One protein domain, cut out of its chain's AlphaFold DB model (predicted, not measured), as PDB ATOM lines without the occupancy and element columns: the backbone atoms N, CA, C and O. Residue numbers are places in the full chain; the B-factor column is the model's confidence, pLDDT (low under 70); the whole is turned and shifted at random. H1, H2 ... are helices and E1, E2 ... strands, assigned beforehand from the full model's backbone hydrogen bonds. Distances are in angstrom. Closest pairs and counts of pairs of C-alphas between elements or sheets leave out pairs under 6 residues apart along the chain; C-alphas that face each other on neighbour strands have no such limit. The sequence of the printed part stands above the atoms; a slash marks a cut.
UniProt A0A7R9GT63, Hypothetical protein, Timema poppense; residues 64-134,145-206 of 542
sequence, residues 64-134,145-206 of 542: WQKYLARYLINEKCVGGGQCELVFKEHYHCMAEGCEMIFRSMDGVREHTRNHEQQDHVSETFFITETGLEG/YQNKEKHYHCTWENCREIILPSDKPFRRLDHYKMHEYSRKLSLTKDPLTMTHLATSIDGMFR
ATOM      1  N   TRP A  64     177.103 148.581 141.494       82.12
ATOM      2  CA  TRP A  64     176.473 148.067 142.718       82.12
ATOM      3  C   TRP A  64     175.425 149.019 143.321       82.12
ATOM      4  O   TRP A  64     174.450 148.547 143.914       82.12
ATOM      5  N   GLN A  65     175.562 150.335 143.112       86.44
ATOM      6  CA  GLN A  65     174.619 151.353 143.597       86.44
ATOM      7  C   GLN A  65     173.213 151.206 142.983       86.44
ATOM      8  O   GLN A  65     172.234 151.654 143.577       86.44
ATOM      9  N   LYS A  66     173.084 150.523 141.831       85.81
ATOM     10  CA  LYS A  66     171.793 150.169 141.207       85.81
ATOM     11  C   LYS A  66     170.926 149.284 142.113       85.81
ATOM     12  O   LYS A  66     169.704 149.373 142.058       85.81
ATOM     13  N   TYR A  67     171.552 148.430 142.928       85.81
ATOM     14  CA  TYR A  67     170.861 147.409 143.724       85.81
ATOM     15  C   TYR A  67     171.067 147.544 145.237       85.81
ATOM     16  O   TYR A  67     170.295 146.946 145.986       85.81
ATOM     17  N   LEU A  68     172.083 148.278 145.712       89.00
ATOM     18  CA  LEU A  68     172.381 148.409 147.142       89.00
ATOM     19  C   LEU A  68     172.602 149.861 147.584       89.00
ATOM     20  O   LEU A  68     173.392 150.591 146.989       89.00
ATOM     21  N   ALA A  69     171.976 150.236 148.700       86.94
ATOM     22  CA  ALA A  69     172.266 151.466 149.427       86.94
ATOM     23  C   ALA A  69     173.395 151.226 150.435       86.94
ATOM     24  O   ALA A  69     173.324 150.298 151.245       86.94
ATOM     25  N   ARG A  70     174.416 152.087 150.420       87.44
ATOM     26  CA  ARG A  70     175.465 152.141 151.447       87.44
ATOM     27  C   ARG A  70     175.070 153.118 152.551       87.44
ATOM     28  O   ARG A  70     174.593 154.206 152.247       87.44
ATOM     29  N   TYR A  71     175.338 152.745 153.799       86.12
ATOM     30  CA  TYR A  71     175.185 153.594 154.979       86.12
ATOM     31  C   TYR A  71     176.498 153.655 155.756       86.12
ATOM     32  O   TYR A  71     177.127 152.628 156.030       86.12
ATOM     33  N   LEU A  72     176.901 154.866 156.118       81.25
ATOM     34  CA  LEU A  72     178.078 155.149 156.932       81.25
ATOM     35  C   LEU A  72     177.766 155.015 158.433       81.25
ATOM     36  O   LEU A  72     176.616 155.005 158.861       81.25
ATOM     37  N   ILE A  73     178.819 154.985 159.254       79.06
ATOM     38  CA  ILE A  73     178.786 154.773 160.721       79.06
ATOM     39  C   ILE A  73     177.819 155.712 161.479       79.06
ATOM     40  O   ILE A  73     177.336 155.356 162.552       79.06
ATOM     41  N   ASN A  74     177.541 156.900 160.933       69.62
ATOM     42  CA  ASN A  74     176.683 157.922 161.544       69.62
ATOM     43  C   ASN A  74     175.275 158.005 160.913       69.62
ATOM     44  O   ASN A  74     174.490 158.879 161.285       69.62
ATOM     45  N   GLU A  75     174.951 157.141 159.949       77.12
ATOM     46  CA  GLU A  75     173.727 157.216 159.147       77.12
ATOM     47  C   GLU A  75     172.704 156.157 159.572       77.12
ATOM     48  O   GLU A  75     172.993 154.967 159.699       77.12
ATOM     49  N   LYS A  76     171.453 156.584 159.769       72.44
ATOM     50  CA  LYS A  76     170.357 155.672 160.107       72.44
ATOM     51  C   LYS A  76     169.859 154.981 158.840       72.44
ATOM     52  O   LYS A  76     169.121 155.582 158.063       72.44
ATOM     53  N   CYS A  77     170.242 153.720 158.659       80.31
ATOM     54  CA  CYS A  77     169.706 152.869 157.597       80.31
ATOM     55  C   CYS A  77     168.180 152.673 157.702       80.31
ATOM     56  O   CYS A  77     167.588 152.854 158.770       80.31
ATOM     57  N   VAL A  78     167.547 152.240 156.605       72.44
ATOM     58  CA  VAL A  78     166.085 152.041 156.513       72.44
ATOM     59  C   VAL A  78     165.559 151.006 157.519       72.44
ATOM     60  O   VAL A  78     164.477 151.190 158.070       72.44
ATOM     61  N   GLY A  79     166.346 149.974 157.852       62.97
ATOM     62  CA  GLY A  79     166.006 149.010 158.911       62.97
ATOM     63  C   GLY A  79     165.981 149.595 160.334       62.97
ATOM     64  O   GLY A  79     165.530 148.929 161.271       62.97
ATOM     65  N   GLY A  80     166.455 150.831 160.526       69.06
ATOM     66  CA  GLY A  80     166.471 151.520 161.814       69.06
ATOM     67  C   GLY A  80     167.129 150.686 162.915       69.06
ATOM     68  O   GLY A  80     168.138 150.022 162.693       69.06
ATOM     69  N   GLY A  81     166.526 150.680 164.107       60.50
ATOM     70  CA  GLY A  81     167.010 149.909 165.259       60.50
ATOM     71  C   GLY A  81     166.889 148.382 165.145       60.50
ATOM     72  O   GLY A  81     167.274 147.697 166.085       60.50
ATOM     73  N   GLN A  82     166.358 147.843 164.039       61.66
ATOM     74  CA  GLN A  82     166.361 146.397 163.763       61.66
ATOM     75  C   GLN A  82     167.608 145.955 162.981       61.66
ATOM     76  O   GLN A  82     167.896 144.764 162.903       61.66
ATOM     77  N   CYS A  83     168.376 146.895 162.423       73.62
ATOM     78  CA  CYS A  83     169.660 146.591 161.809       73.62
ATOM     79  C   CYS A  83     170.746 146.450 162.890       73.62
ATOM     80  O   CYS A  83     171.040 147.395 163.620       73.62
ATOM     81  N   GLU A  84     171.417 145.298 162.947       70.00
ATOM     82  CA  GLU A  84     172.544 145.051 163.869       70.00
ATOM     83  C   GLU A  84     173.776 145.947 163.577       70.00
ATOM     84  O   GLU A  84     174.728 146.003 164.353       70.00
ATOM     85  N   LEU A  85     173.774 146.666 162.447       74.44
ATOM     86  CA  LEU A  85     174.917 147.409 161.904       74.44
ATOM     87  C   LEU A  85     174.783 148.938 161.963       74.44
ATOM     88  O   LEU A  85     175.607 149.628 161.377       74.44
ATOM     89  N   VAL A  86     173.817 149.483 162.714       67.44
ATOM     90  CA  VAL A  86     173.547 150.941 162.836       67.44
ATOM     91  C   VAL A  86     174.779 151.816 163.141       67.44
ATOM     92  O   VAL A  86     174.758 152.998 162.825       67.44
ATOM     93  N   PHE A  87     175.848 151.257 163.717       67.38
ATOM     94  CA  PHE A  87     177.091 151.970 164.057       67.38
ATOM     95  C   PHE A  87     178.335 151.460 163.296       67.38
ATOM     96  O   PHE A  87     179.459 151.570 163.788       67.38
ATOM     97  N   LYS A  88     178.154 150.844 162.122       80.88
ATOM     98  CA  LYS A  88     179.228 150.351 161.236       80.88
ATOM     99  C   LYS A  88     178.907 150.716 159.782       80.88
ATOM    100  O   LYS A  88     177.740 150.869 159.435       80.88
ATOM    101  N   GLU A  89     179.919 150.844 158.923       83.75
ATOM    102  CA  GLU A  89     179.672 150.945 157.476       83.75
ATOM    103  C   GLU A  89     179.054 149.629 156.982       83.75
ATOM    104  O   GLU A  89     179.554 148.542 157.294       83.75
ATOM    105  N   HIS A  90     177.925 149.720 156.284       90.06
ATOM    106  CA  HIS A  90     177.171 148.557 155.823       90.06
ATOM    107  C   HIS A  90     176.287 148.890 154.618       90.06
ATOM    108  O   HIS A  90     176.056 150.053 154.290       90.06
ATOM    109  N   TYR A  91     175.788 147.851 153.953       89.06
ATOM    110  CA  TYR A  91     175.064 147.962 152.690       89.06
ATOM    111  C   TYR A  91     173.770 147.154 152.769       89.06
ATOM    112  O   TYR A  91     173.822 145.989 153.155       89.06
ATOM    113  N   HIS A  92     172.629 147.736 152.398       89.25
ATOM    114  CA  HIS A  92     171.345 147.027 152.272       89.25
ATOM    115  C   HIS A  92     171.011 146.867 150.797       89.25
ATOM    116  O   HIS A  92     171.198 147.811 150.030       89.25
ATOM    117  N   CYS A  93     170.475 145.718 150.395       90.00
ATOM    118  CA  CYS A  93     169.833 145.614 149.092       90.00
ATOM    119  C   CYS A  93     168.515 146.410 149.071       90.00
ATOM    120  O   CYS A  93     167.792 146.478 150.063       90.00
ATOM    121  N   MET A  94     168.239 147.051 147.934       87.12
ATOM    122  CA  MET A  94     167.035 147.847 147.668       87.12
ATOM    123  C   MET A  94     166.038 147.122 146.752       87.12
ATOM    124  O   MET A  94     164.975 147.662 146.456       87.12
ATOM    125  N   ALA A  95     166.385 145.934 146.249       82.69
ATOM    126  CA  ALA A  95     165.538 145.192 145.325       82.69
ATOM    127  C   ALA A  95     164.314 144.599 146.040       82.69
ATOM    128  O   ALA A  95     164.419 144.062 147.145       82.69
ATOM    129  N   GLU A  96     163.154 144.655 145.383       78.56
ATOM    130  CA  GLU A  96     161.897 144.124 145.916       78.56
ATOM    131  C   GLU A  96     162.045 142.641 146.309       78.56
ATOM    132  O   GLU A  96     162.515 141.813 145.525       78.56
ATOM    133  N   GLY A  97     161.682 142.313 147.554       75.12
ATOM    134  CA  GLY A  97     161.820 140.966 148.121       75.12
ATOM    135  C   GLY A  97     163.234 140.567 148.577       75.12
ATOM    136  O   GLY A  97     163.424 139.421 148.985       75.12
ATOM    137  N   CYS A  98     164.231 141.461 148.534       85.56
ATOM    138  CA  CYS A  98     165.621 141.149 148.884       85.56
ATOM    139  C   CYS A  98     166.122 141.917 150.124       85.56
ATOM    140  O   CYS A  98     166.771 142.951 150.024       85.56
ATOM    141  N   GLU A  99     165.877 141.381 151.321       84.88
ATOM    142  CA  GLU A  99     166.241 142.006 152.611       84.88
ATOM    143  C   GLU A  99     167.710 141.751 153.038       84.88
ATOM    144  O   GLU A  99     168.024 141.605 154.221       84.88
ATOM    145  N   MET A 100     168.636 141.631 152.080       85.75
ATOM    146  CA  MET A 100     170.028 141.238 152.352       85.75
ATOM    147  C   MET A 100     170.906 142.418 152.796       85.75
ATOM    148  O   MET A 100     170.903 143.478 152.168       85.75
ATOM    149  N   ILE A 101     171.713 142.208 153.847       87.25
ATOM    150  CA  ILE A 101     172.601 143.226 154.438       87.25
ATOM    151  C   ILE A 101     174.057 142.733 154.457       87.25
ATOM    152  O   ILE A 101     174.341 141.627 154.922       87.25
ATOM    153  N   PHE A 102     174.996 143.569 154.003       89.00
ATOM    154  CA  PHE A 102     176.419 143.244 153.845       89.00
ATOM    155  C   PHE A 102     177.334 144.159 154.671       89.00
ATOM    156  O   PHE A 102     177.032 145.330 154.898       89.00
ATOM    157  N   ARG A 103     178.480 143.608 155.096       88.12
ATOM    158  CA  ARG A 103     179.521 144.278 155.910       88.12
ATOM    159  C   ARG A 103     180.820 144.558 155.137       88.12
ATOM    160  O   ARG A 103     181.769 145.069 155.719       88.12
ATOM    161  N   SER A 104     180.898 144.170 153.863       87.19
ATOM    162  CA  SER A 104     182.105 144.281 153.033       87.19
ATOM    163  C   SER A 104     181.771 144.403 151.546       87.19
ATOM    164  O   SER A 104     180.768 143.863 151.072       87.19
ATOM    165  N   MET A 105     182.648 145.084 150.805       83.94
ATOM    166  CA  MET A 105     182.470 145.378 149.379       83.94
ATOM    167  C   MET A 105     182.469 144.124 148.489       83.94
ATOM    168  O   MET A 105     181.818 144.102 147.449       83.94
ATOM    169  N   ASP A 106     183.151 143.051 148.892       86.88
ATOM    170  CA  ASP A 106     183.201 141.808 148.108       86.88
ATOM    171  C   ASP A 106     181.858 141.068 148.118       86.88
ATOM    172  O   ASP A 106     181.412 140.566 147.086       86.88
ATOM    173  N   GLY A 107     181.163 141.080 149.264       87.00
ATOM    174  CA  GLY A 107     179.798 140.562 149.378       87.00
ATOM    175  C   GLY A 107     178.801 141.392 148.570       87.00
ATOM    176  O   GLY A 107     177.957 140.829 147.877       87.00
ATOM    177  N   VAL A 108     178.954 142.722 148.589       88.88
ATOM    178  CA  VAL A 108     178.186 143.666 147.755       88.88
ATOM    179  C   VAL A 108     178.377 143.350 146.269       88.88
ATOM    180  O   VAL A 108     177.393 143.137 145.566       88.88
ATOM    181  N   ARG A 109     179.628 143.234 145.803       88.56
ATOM    182  CA  ARG A 109     179.975 142.935 144.402       88.56
ATOM    183  C   ARG A 109     179.416 141.588 143.929       88.56
ATOM    184  O   ARG A 109     178.875 141.515 142.827       88.56
ATOM    185  N   GLU A 110     179.496 140.532 144.739       87.88
ATOM    186  CA  GLU A 110     178.901 139.230 144.389       87.88
ATOM    187  C   GLU A 110     177.364 139.261 144.401       87.88
ATOM    188  O   GLU A 110     176.717 138.685 143.524       87.88
ATOM    189  N   HIS A 111     176.751 139.977 145.345       90.56
ATOM    190  CA  HIS A 111     175.299 140.126 145.395       90.56
ATOM    191  C   HIS A 111     174.751 140.917 144.196       90.56
ATOM    192  O   HIS A 111     173.764 140.502 143.588       90.56
ATOM    193  N   THR A 112     175.438 141.993 143.792       90.00
ATOM    194  CA  THR A 112     175.168 142.736 142.550       90.00
ATOM    195  C   THR A 112     175.202 141.816 141.330       90.00
ATOM    196  O   THR A 112     174.243 141.813 140.559       90.00
ATOM    197  N   ARG A 113     176.241 140.977 141.186       89.50
ATOM    198  CA  ARG A 113     176.340 140.006 140.079       89.50
ATOM    199  C   ARG A 113     175.171 139.020 140.040       89.50
ATOM    200  O   ARG A 113     174.699 138.697 138.957       89.50
ATOM    201  N   ASN A 114     174.681 138.551 141.190       89.88
ATOM    202  CA  ASN A 114     173.530 137.638 141.227       89.88
ATOM    203  C   ASN A 114     172.206 138.348 140.898       89.88
ATOM    204  O   ASN A 114     171.320 137.724 140.312       89.88
ATOM    205  N   HIS A 115     172.064 139.638 141.218       90.12
ATOM    206  CA  HIS A 115     170.916 140.434 140.774       90.12
ATOM    207  C   HIS A 115     170.931 140.655 139.259       90.12
ATOM    208  O   HIS A 115     169.949 140.344 138.594       90.12
ATOM    209  N   GLU A 116     172.067 141.074 138.709       90.06
ATOM    210  CA  GLU A 116     172.270 141.211 137.265       90.06
ATOM    211  C   GLU A 116     172.048 139.892 136.509       90.06
ATOM    212  O   GLU A 116     171.327 139.866 135.511       90.06
ATOM    213  N   GLN A 117     172.585 138.774 137.018       88.88
ATOM    214  CA  GLN A 117     172.304 137.446 136.466       88.88
ATOM    215  C   GLN A 117     170.813 137.119 136.504       88.88
ATOM    216  O   GLN A 117     170.303 136.593 135.520       88.88
ATOM    217  N   GLN A 118     170.107 137.401 137.608       89.50
ATOM    218  CA  GLN A 118     168.670 137.142 137.671       89.50
ATOM    219  C   GLN A 118     167.905 137.996 136.660       89.50
ATOM    220  O   GLN A 118     167.001 137.465 136.018       89.50
ATOM    221  N   ASP A 119     168.233 139.276 136.514       88.75
ATOM    222  CA  ASP A 119     167.518 140.182 135.612       88.75
ATOM    223  C   ASP A 119     167.708 139.744 134.151       88.75
ATOM    224  O   ASP A 119     166.723 139.442 133.479       88.75
ATOM    225  N   HIS A 120     168.953 139.530 133.709       89.00
ATOM    226  CA  HIS A 120     169.253 139.020 132.364       89.00
ATOM    227  C   HIS A 120     168.600 137.650 132.084       89.00
ATOM    228  O   HIS A 120     168.063 137.404 131.000       89.00
ATOM    229  N   VAL A 121     168.588 136.756 133.079       88.06
ATOM    230  CA  VAL A 121     167.868 135.475 133.004       88.06
ATOM    231  C   VAL A 121     166.355 135.677 132.885       88.06
ATOM    232  O   VAL A 121     165.712 134.953 132.129       88.06
ATOM    233  N   SER A 122     165.789 136.651 133.601       87.00
ATOM    234  CA  SER A 122     164.353 136.972 133.584       87.00
ATOM    235  C   SER A 122     163.905 137.564 132.249       87.00
ATOM    236  O   SER A 122     162.763 137.360 131.861       87.00
ATOM    237  N   GLU A 123     164.794 138.271 131.554       87.06
ATOM    238  CA  GLU A 123     164.554 138.826 130.216       87.06
ATOM    239  C   GLU A 123     164.717 137.773 129.107       87.06
ATOM    240  O   GLU A 123     164.014 137.822 128.101       87.06
ATOM    241  N   THR A 124     165.630 136.810 129.283       86.56
ATOM    242  CA  THR A 124     166.014 135.856 128.219       86.56
ATOM    243  C   THR A 124     165.283 134.510 128.303       86.56
ATOM    244  O   THR A 124     165.003 133.891 127.277       86.56
ATOM    245  N   PHE A 125     164.982 134.026 129.514       85.38
ATOM    246  CA  PHE A 125     164.466 132.668 129.765       85.38
ATOM    247  C   PHE A 125     163.110 132.636 130.488       85.38
ATOM    248  O   PHE A 125     162.658 131.564 130.909       85.38
ATOM    249  N   PHE A 126     162.455 133.793 130.639       86.31
ATOM    250  CA  PHE A 126     161.110 133.893 131.195       86.31
ATOM    251  C   PHE A 126     160.228 134.871 130.405       86.31
ATOM    252  O   PHE A 126     160.659 135.964 130.049       86.31
ATOM    253  N   ILE A 127     158.960 134.513 130.195       84.62
ATOM    254  CA  ILE A 127     157.922 135.465 129.782       84.62
ATOM    255  C   ILE A 127     157.388 136.130 131.051       84.62
ATOM    256  O   ILE A 127     156.898 135.451 131.957       84.62
ATOM    257  N   THR A 128     157.512 137.457 131.125       83.38
ATOM    258  CA  THR A 128     157.023 138.263 132.251       83.38
ATOM    259  C   THR A 128     155.620 138.774 131.949       83.38
ATOM    260  O   THR A 128     155.455 139.724 131.189       83.38
ATOM    261  N   GLU A 129     154.616 138.178 132.581       77.44
ATOM    262  CA  GLU A 129     153.223 138.607 132.480       77.44
ATOM    263  C   GLU A 129     152.906 139.663 133.543       77.44
ATOM    264  O   GLU A 129     153.169 139.468 134.732       77.44
ATOM    265  N   THR A 130     152.315 140.789 133.133       72.06
ATOM    266  CA  THR A 130     151.858 141.855 134.039       72.06
ATOM    267  C   THR A 130     150.336 141.883 134.083       72.06
ATOM    268  O   THR A 130     149.710 142.324 133.123       72.06
ATOM    269  N   GLY A 131     149.744 141.466 135.207       58.78
ATOM    270  CA  GLY A 131     148.290 141.471 135.436       58.78
ATOM    271  C   GLY A 131     147.677 142.867 135.615       58.78
ATOM    272  O   GLY A 131     147.018 143.117 136.617       58.78
ATOM    273  N   LEU A 132     147.931 143.784 134.680       57.94
ATOM    274  CA  LEU A 132     147.315 145.107 134.611       57.94
ATOM    275  C   LEU A 132     146.049 145.045 133.750       57.94
ATOM    276  O   LEU A 132     146.043 144.434 132.680       57.94
ATOM    277  N   GLU A 133     144.986 145.700 134.213       53.25
ATOM    278  CA  GLU A 133     143.674 145.713 133.558       53.25
ATOM    279  C   GLU A 133     143.757 146.312 132.142       53.25
ATOM    280  O   GLU A 133     143.824 147.528 131.963       53.25
ATOM    281  N   GLY A 134     143.762 145.447 131.123       53.62
ATOM    282  CA  GLY A 134     143.801 145.833 129.707       53.62
ATOM    283  C   GLY A 134     144.733 144.984 128.840       53.62
ATOM    284  O   GLY A 134     144.486 144.862 127.641       53.62
ATOM    285  N   TYR A 145     147.479 131.956 137.464       69.00
ATOM    286  CA  TYR A 145     147.734 133.341 137.886       69.00
ATOM    287  C   TYR A 145     147.292 134.395 136.857       69.00
ATOM    288  O   TYR A 145     147.506 135.591 137.075       69.00
ATOM    289  N   GLN A 146     146.642 133.964 135.770       66.25
ATOM    290  CA  GLN A 146     146.081 134.828 134.731       66.25
ATOM    291  C   GLN A 146     145.277 135.987 135.351       66.25
ATOM    292  O   GLN A 146     144.381 135.768 136.168       66.25
ATOM    293  N   ASN A 147     145.633 137.217 134.967       64.00
ATOM    294  CA  ASN A 147     144.993 138.477 135.365       64.00
ATOM    295  C   ASN A 147     144.906 138.752 136.887       64.00
ATOM    296  O   ASN A 147     144.032 139.505 137.311       64.00
ATOM    297  N   LYS A 148     145.781 138.158 137.718       68.00
ATOM    298  CA  LYS A 148     145.783 138.360 139.188       68.00
ATOM    299  C   LYS A 148     147.003 139.121 139.694       68.00
ATOM    300  O   LYS A 148     146.871 140.134 140.366       68.00
ATOM    301  N   GLU A 149     148.192 138.612 139.385       79.75
ATOM    302  CA  GLU A 149     149.470 139.149 139.858       79.75
ATOM    303  C   GLU A 149     150.498 139.107 138.721       79.75
ATOM    304  O   GLU A 149     150.359 138.339 137.763       79.75
ATOM    305  N   LYS A 150     151.546 139.932 138.814       83.12
ATOM    306  CA  LYS A 150     152.705 139.839 137.915       83.12
ATOM    307  C   LYS A 150     153.380 138.479 138.128       83.12
ATOM    308  O   LYS A 150     153.565 138.088 139.275       83.12
ATOM    309  N   HIS A 151     153.735 137.756 137.070       86.38
ATOM    310  CA  HIS A 151     154.312 136.408 137.179       86.38
ATOM    311  C   HIS A 151     155.247 136.075 136.008       86.38
ATOM    312  O   HIS A 151     155.232 136.743 134.977       86.38
ATOM    313  N   TYR A 152     156.094 135.061 136.192       86.44
ATOM    314  CA  TYR A 152     157.167 134.696 135.266       86.44
ATOM    315  C   TYR A 152     157.031 133.226 134.840       86.44
ATOM    316  O   TYR A 152     157.217 132.335 135.670       86.44
ATOM    317  N   HIS A 153     156.737 132.969 133.564       86.31
ATOM    318  CA  HIS A 153     156.707 131.620 132.968       86.31
ATOM    319  C   HIS A 153     158.079 131.270 132.406       86.31
ATOM    320  O   HIS A 153     158.615 132.070 131.644       86.31
ATOM    321  N   CYS A 154     158.658 130.109 132.723       88.19
ATOM    322  CA  CYS A 154     159.922 129.715 132.088       88.19
ATOM    323  C   CYS A 154     159.717 129.311 130.615       88.19
ATOM    324  O   CYS A 154     158.805 128.549 130.306       88.19
ATOM    325  N   THR A 155     160.589 129.780 129.715       86.75
ATOM    326  CA  THR A 155     160.513 129.512 128.262       86.75
ATOM    327  C   THR A 155     161.267 128.258 127.810       86.75
ATOM    328  O   THR A 155     161.409 128.014 126.614       86.75
ATOM    329  N   TRP A 156     161.796 127.461 128.741       82.31
ATOM    330  CA  TRP A 156     162.572 126.268 128.401       82.31
ATOM    331  C   TRP A 156     161.680 125.111 127.943       82.31
ATOM    332  O   TRP A 156     160.656 124.826 128.562       82.31
ATOM    333  N   GLU A 157     162.138 124.385 126.920       78.75
ATOM    334  CA  GLU A 157     161.504 123.160 126.420       78.75
ATOM    335  C   GLU A 157     161.049 122.223 127.551       78.75
ATOM    336  O   GLU A 157     161.812 121.897 128.467       78.75
ATOM    337  N   ASN A 158     159.784 121.801 127.473       74.31
ATOM    338  CA  ASN A 158     159.085 120.958 128.451       74.31
ATOM    339  C   ASN A 158     158.981 121.507 129.895       74.31
ATOM    340  O   ASN A 158     158.474 120.792 130.763       74.31
ATOM    341  N   CYS A 159     159.380 122.753 130.176       82.06
ATOM    342  CA  CYS A 159     159.132 123.394 131.469       82.06
ATOM    343  C   CYS A 159     157.707 123.969 131.564       82.06
ATOM    344  O   CYS A 159     157.118 124.381 130.567       82.06
ATOM    345  N   ARG A 160     157.148 123.993 132.782       80.62
ATOM    346  CA  ARG A 160     155.864 124.641 133.128       80.62
ATOM    347  C   ARG A 160     155.885 125.297 134.522       80.62
ATOM    348  O   ARG A 160     154.837 125.487 135.133       80.62
ATOM    349  N   GLU A 161     157.065 125.588 135.076       83.38
ATOM    350  CA  GLU A 161     157.160 126.310 136.355       83.38
ATOM    351  C   GLU A 161     156.822 127.794 136.155       83.38
ATOM    352  O   GLU A 161     157.330 128.454 135.244       83.38
ATOM    353  N   ILE A 162     155.990 128.309 137.061       84.81
ATOM    354  CA  ILE A 162     155.601 129.715 137.151       84.81
ATOM    355  C   ILE A 162     156.165 130.257 138.463       84.81
ATOM    356  O   ILE A 162     155.959 129.661 139.522       84.81
ATOM    357  N   ILE A 163     156.883 131.376 138.393       85.50
ATOM    358  CA  ILE A 163     157.529 132.018 139.544       85.50
ATOM    359  C   ILE A 163     156.875 133.375 139.807       85.50
ATOM    360  O   ILE A 163     156.552 134.108 138.870       85.50
ATOM    361  N   LEU A 164     156.693 133.724 141.081       84.81
ATOM    362  CA  LEU A 164     156.099 134.998 141.496       84.81
ATOM    363  C   LEU A 164     157.180 136.032 141.884       84.81
ATOM    364  O   LEU A 164     158.284 135.657 142.273       84.81
ATOM    365  N   PRO A 165     156.899 137.348 141.826       81.94
ATOM    366  CA  PRO A 165     157.743 138.383 142.429       81.94
ATOM    367  C   PRO A 165     157.863 138.235 143.952       81.94
ATOM    368  O   PRO A 165     158.865 138.640 144.525       81.94
ATOM    369  N   SER A 166     156.845 137.646 144.589       79.94
ATOM    370  CA  SER A 166     156.749 137.373 146.027       79.94
ATOM    371  C   SER A 166     157.409 136.056 146.466       79.94
ATOM    372  O   SER A 166     157.417 135.737 147.657       79.94
ATOM    373  N   ASP A 167     157.978 135.280 145.533       82.88
ATOM    374  CA  ASP A 167     158.900 134.194 145.873       82.88
ATOM    375  C   ASP A 167     160.203 134.748 146.484       82.88
ATOM    376  O   ASP A 167     160.502 135.939 146.444       82.88
ATOM    377  N   LYS A 168     161.026 133.851 147.038       82.25
ATOM    378  CA  LYS A 168     162.351 134.200 147.573       82.25
ATOM    379  C   LYS A 168     163.228 134.956 146.553       82.25
ATOM    380  O   LYS A 168     163.169 134.639 145.363       82.25
ATOM    381  N   PRO A 169     164.139 135.841 147.000       82.75
ATOM    382  CA  PRO A 169     165.131 136.432 146.108       82.75
ATOM    383  C   PRO A 169     165.959 135.333 145.419       82.75
ATOM    384  O   PRO A 169     166.213 134.275 145.998       82.75
ATOM    385  N   PHE A 170     166.337 135.583 144.164       88.06
ATOM    386  CA  PHE A 170     167.043 134.665 143.254       88.06
ATOM    387  C   PHE A 170     166.275 133.415 142.786       88.06
ATOM    388  O   PHE A 170     166.829 132.628 142.021       88.06
ATOM    389  N   ARG A 171     164.980 133.257 143.116       88.06
ATOM    390  CA  ARG A 171     164.147 132.110 142.684       88.06
ATOM    391  C   ARG A 171     164.220 131.818 141.178       88.06
ATOM    392  O   ARG A 171     164.280 130.652 140.790       88.06
ATOM    393  N   ARG A 172     164.223 132.860 140.332       88.94
ATOM    394  CA  ARG A 172     164.286 132.722 138.861       88.94
ATOM    395  C   ARG A 172     165.676 132.295 138.388       88.94
ATOM    396  O   ARG A 172     165.792 131.475 137.483       88.94
ATOM    397  N   LEU A 173     166.721 132.783 139.056       88.81
ATOM    398  CA  LEU A 173     168.107 132.411 138.782       88.81
ATOM    399  C   LEU A 173     168.419 130.970 139.220       88.81
ATOM    400  O   LEU A 173     169.067 130.239 138.475       88.81
ATOM    401  N   ASP A 174     167.911 130.529 140.373       86.81
ATOM    402  CA  ASP A 174     168.005 129.132 140.826       86.81
ATOM    403  C   ASP A 174     167.308 128.175 139.841       86.81
ATOM    404  O   ASP A 174     167.847 127.123 139.488       86.81
ATOM    405  N   HIS A 175     166.124 128.559 139.352       87.94
ATOM    406  CA  HIS A 175     165.386 127.798 138.344       87.94
ATOM    407  C   HIS A 175     166.110 127.756 136.985       87.94
ATOM    408  O   HIS A 175     166.148 126.713 136.339       87.94
ATOM    409  N   TYR A 176     166.752 128.847 136.561       87.88
ATOM    410  CA  TYR A 176     167.608 128.834 135.371       87.88
ATOM    411  C   TYR A 176     168.817 127.901 135.544       87.88
ATOM    412  O   TYR A 176     169.087 127.067 134.676       87.88
ATOM    413  N   LYS A 177     169.508 127.989 136.692       87.88
ATOM    414  CA  LYS A 177     170.685 127.166 137.014       87.88
ATOM    415  C   LYS A 177     170.356 125.667 136.962       87.88
ATOM    416  O   LYS A 177     171.166 124.903 136.446       87.88
ATOM    417  N   MET A 178     169.152 125.248 137.377       84.56
ATOM    418  CA  MET A 178     168.644 123.877 137.169       84.56
ATOM    419  C   MET A 178     168.719 123.435 135.707       84.56
ATOM    420  O   MET A 178     169.281 122.386 135.404       84.56
ATOM    421  N   HIS A 179     168.128 124.209 134.800       85.50
ATOM    422  CA  HIS A 179     168.024 123.822 133.398       85.50
ATOM    423  C   HIS A 179     169.360 123.946 132.651       85.50
ATOM    424  O   HIS A 179     169.653 123.113 131.792       85.50
ATOM    425  N   GLU A 180     170.201 124.925 132.996       84.56
ATOM    426  CA  GLU A 180     171.575 125.014 132.486       84.56
ATOM    427  C   GLU A 180     172.376 123.756 132.868       84.56
ATOM    428  O   GLU A 180     173.085 123.175 132.043       84.56
ATOM    429  N   TYR A 181     172.204 123.286 134.105       79.06
ATOM    430  CA  TYR A 181     172.836 122.080 134.627       79.06
ATOM    431  C   TYR A 181     172.294 120.800 133.968       79.06
ATOM    432  O   TYR A 181     173.073 119.962 133.514       79.06
ATOM    433  N   SER A 182     170.972 120.678 133.812       79.81
ATOM    434  CA  SER A 182     170.328 119.582 133.068       79.81
ATOM    435  C   SER A 182     170.741 119.545 131.589       79.81
ATOM    436  O   SER A 182     170.857 118.465 131.011       79.81
ATOM    437  N   ARG A 183     171.031 120.705 130.977       81.12
ATOM    438  CA  ARG A 183     171.585 120.802 129.616       81.12
ATOM    439  C   ARG A 183     173.051 120.348 129.559       81.12
ATOM    440  O   ARG A 183     173.442 119.678 128.612       81.12
ATOM    441  N   LYS A 184     173.869 120.668 130.570       77.62
ATOM    442  CA  LYS A 184     175.254 120.156 130.683       77.62
ATOM    443  C   LYS A 184     175.276 118.634 130.879       77.62
ATOM    444  O   LYS A 184     176.106 117.955 130.277       77.62
ATOM    445  N   LEU A 185     174.319 118.100 131.640       69.00
ATOM    446  CA  LEU A 185     174.053 116.663 131.740       69.00
ATOM    447  C   LEU A 185     173.737 116.046 130.370       69.00
ATOM    448  O   LEU A 185     174.498 115.207 129.907       69.00
ATOM    449  N   SER A 186     172.701 116.490 129.651       66.56
ATOM    450  CA  SER A 186     172.339 115.858 128.366       66.56
ATOM    451  C   SER A 186     173.415 115.950 127.265       66.56
ATOM    452  O   SER A 186     173.338 115.222 126.276       66.56
ATOM    453  N   LEU A 187     174.435 116.801 127.437       71.94
ATOM    454  CA  LEU A 187     175.570 116.945 126.523       71.94
ATOM    455  C   LEU A 187     176.806 116.095 126.873       71.94
ATOM    456  O   LEU A 187     177.621 115.850 125.981       71.94
ATOM    457  N   THR A 188     176.986 115.637 128.120       71.12
ATOM    458  CA  THR A 188     178.226 114.931 128.506       71.12
ATOM    459  C   THR A 188     178.057 113.414 128.362       71.12
ATOM    460  O   THR A 188     177.210 112.804 129.001       71.12
ATOM    461  N   LYS A 189     178.864 112.774 127.506       61.72
ATOM    462  CA  LYS A 189     178.718 111.340 127.165       61.72
ATOM    463  C   LYS A 189     179.411 110.359 128.122       61.72
ATOM    464  O   LYS A 189     179.337 109.155 127.899       61.72
ATOM    465  N   ASP A 190     180.095 110.847 129.155       63.97
ATOM    466  CA  ASP A 190     180.802 110.007 130.128       63.97
ATOM    467  C   ASP A 190     179.860 109.605 131.289       63.97
ATOM    468  O   ASP A 190     179.391 110.489 132.018       63.97
ATOM    469  N   PRO A 191     179.592 108.299 131.509       58.84
ATOM    470  CA  PRO A 191     178.650 107.823 132.526       58.84
ATOM    471  C   PRO A 191     179.060 108.137 133.978       58.84
ATOM    472  O   PRO A 191     178.189 108.239 134.850       58.84
ATOM    473  N   LEU A 192     180.356 108.324 134.258       58.94
ATOM    474  CA  LEU A 192     180.834 108.720 135.586       58.94
ATOM    475  C   LEU A 192     180.473 110.184 135.857       58.94
ATOM    476  O   LEU A 192     179.916 110.507 136.909       58.94
ATOM    477  N   THR A 193     180.690 111.057 134.866       64.75
ATOM    478  CA  THR A 193     180.265 112.464 134.954       64.75
ATOM    479  C   THR A 193     178.742 112.589 135.035       64.75
ATOM    480  O   THR A 193     178.251 113.365 135.854       64.75
ATOM    481  N   MET A 194     177.986 111.767 134.290       58.72
ATOM    482  CA  MET A 194     176.520 111.694 134.407       58.72
ATOM    483  C   MET A 194     176.068 111.424 135.828       58.72
ATOM    484  O   MET A 194     175.221 112.146 136.344       58.72
ATOM    485  N   THR A 195     176.637 110.409 136.474       64.38
ATOM    486  CA  THR A 195     176.168 109.975 137.793       64.38
ATOM    487  C   THR A 195     176.492 111.020 138.866       64.38
ATOM    488  O   THR A 195     175.630 111.343 139.687       64.38
ATOM    489  N   HIS A 196     177.692 111.613 138.832       62.84
ATOM    490  CA  HIS A 196     178.076 112.678 139.763       62.84
ATOM    491  C   HIS A 196     177.177 113.919 139.615       62.84
ATOM    492  O   HIS A 196     176.617 114.418 140.594       62.84
ATOM    493  N   LEU A 197     176.964 114.382 138.377       61.25
ATOM    494  CA  LEU A 197     176.117 115.542 138.099       61.25
ATOM    495  C   LEU A 197     174.636 115.258 138.446       61.25
ATOM    496  O   LEU A 197     173.987 116.051 139.130       61.25
ATOM    497  N   ALA A 198     174.093 114.098 138.066       62.22
ATOM    498  CA  ALA A 198     172.700 113.728 138.350       62.22
ATOM    499  C   ALA A 198     172.412 113.554 139.855       62.22
ATOM    500  O   ALA A 198     171.282 113.769 140.297       62.22
ATOM    501  N   THR A 199     173.428 113.223 140.658       63.75
ATOM    502  CA  THR A 199     173.314 113.180 142.126       63.75
ATOM    503  C   THR A 199     173.227 114.591 142.714       63.75
ATOM    504  O   THR A 199     172.346 114.870 143.530       63.75
ATOM    505  N   SER A 200     174.063 115.519 142.232       58.00
ATOM    506  CA  SER A 200     174.042 116.934 142.638       58.00
ATOM    507  C   SER A 200     172.702 117.625 142.333       58.00
ATOM    508  O   SER A 200     172.226 118.426 143.140       58.00
ATOM    509  N   ILE A 201     172.035 117.246 141.231       56.12
ATOM    510  CA  ILE A 201     170.658 117.666 140.915       56.12
ATOM    511  C   ILE A 201     169.707 117.447 142.105       56.12
ATOM    512  O   ILE A 201     169.004 118.371 142.514       56.12
ATOM    513  N   ASP A 202     169.696 116.263 142.720       53.31
ATOM    514  CA  ASP A 202     168.685 115.937 143.735       53.31
ATOM    515  C   ASP A 202     168.872 116.726 145.044       53.31
ATOM    516  O   ASP A 202     167.892 117.058 145.722       53.31
ATOM    517  N   GLY A 203     170.119 117.091 145.362       56.75
ATOM    518  CA  GLY A 203     170.458 117.971 146.482       56.75
ATOM    519  C   GLY A 203     169.929 119.401 146.311       56.75
ATOM    520  O   GLY A 203     169.522 120.029 147.295       56.75
ATOM    521  N   MET A 204     169.863 119.901 145.069       48.72
ATOM    522  CA  MET A 204     169.343 121.239 144.762       48.72
ATOM    523  C   MET A 204     167.811 121.312 144.883       48.72
ATOM    524  O   MET A 204     167.286 122.243 145.498       48.72
ATOM    525  N   PHE A 205     167.069 120.318 144.377       57.50
ATOM    526  CA  PHE A 205     165.596 120.413 144.298       57.50
ATOM    527  C   PHE A 205     164.852 120.077 145.590       57.50
ATOM    528  O   PHE A 205     163.706 120.496 145.781       57.50
ATOM    529  N   ARG A 206     165.493 119.397 146.545       52.81
ATOM    530  CA  ARG A 206     164.851 118.939 147.792       52.81
ATOM    531  C   ARG A 206     164.771 120.006 148.899       52.81
ATOM    532  O   ARG A 206     164.963 119.709 150.079       52.81
TER     533      ARG A 206
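What this domain is: This is residues 64 to 134 and 145 to 206 of the 542 residues of the protein "Hypothetical protein" of Timema poppense (UniProt A0A7R9GT63). The model is a loose, flat, three-armed shape: the long helix H1 runs through the middle, with the small strand hairpin E1 and E2 and its long loop at its first end, and a second two-stranded sheet, E3 and E4, at its last end. The helical hairpin of H2 and H3 makes the third arm, with residues 172 to 176 of H2 packed on residues 114 to 122 of H1. The printed part has 133 residues, with three named helices and four named strands in the order E1, E2, H1, E3, E4, H2, H3; both sheets are antiparallel, and the class is mixed, helices and strands. It is loose, with a radius of gyration of the C-alphas of 18.7 A and spans of 57, 48 and 24 A.

Where its parts are: E1 is residues 68 to 71, beginning with C-alpha 68 at (172.381, 148.409, 147.142), and E2 is residues 90 to 93. H1, residues 105 to 124, is 28.4 A long, from C-alpha 105 at (182.470, 145.378, 149.379). E3 is residues 126 to 129 and E4 residues 151 to 154. H2, residues 171 to 187, is 24.9 A long, and H3, residues 191 to 205, is 21.6 A long and ends with C-alpha 205 at (165.596, 120.413, 144.298).

How they stand to each other: E1 and E2 form a hairpin, antiparallel at 152 degrees, with N 69 and O 92 within hydrogen-bond range at 2.9 A. Residues 91 to 92 of E2 also pair, antiparallel, with residues 101 to 102. The closest C-alphas of E2 and H1 are those of Tyr 91 and Val 108, 7.2 A apart. At the other sheet, E3 and E4 are antiparallel at 153 degrees, with N 127 and O 153 at 2.9 A; the closest C-alphas of H1 and E4 are those of Ser 122 and Tyr 152, 7.7 A apart. H1 touches H2, closest at the C-alphas of Gln 118 and Leu 173, 4.9 A; their lines are only just about perpendicular, at 72 degrees. E4 and H2 are near each other. H2 and H3 form a helical hairpin: they touch, closest at the C-alphas of Leu 185 and Met 194, 6.2 A, at a shallow tilt of 15 degrees, opposite ways. H1 and H3 are apart. Every O i to N i+4 pair is within hydrogen-bond range in H1; in H2 it is 12 of 13 and in H3 9 of 11.

The domain as a whole: The C-alphas of Asn 74 and Lys 189, the two farthest apart, are 57.9 A from each other. Residues 135 to 144 are not printed, and C-alphas 134 and 145 are 15.4 A apart across the cut. The links E1 to E2, E2 to H1 and E4 to H2 are long. The mean pLDDT of the printed part is 78.2, and 35 residues are under 70, among them residues 189 to 206.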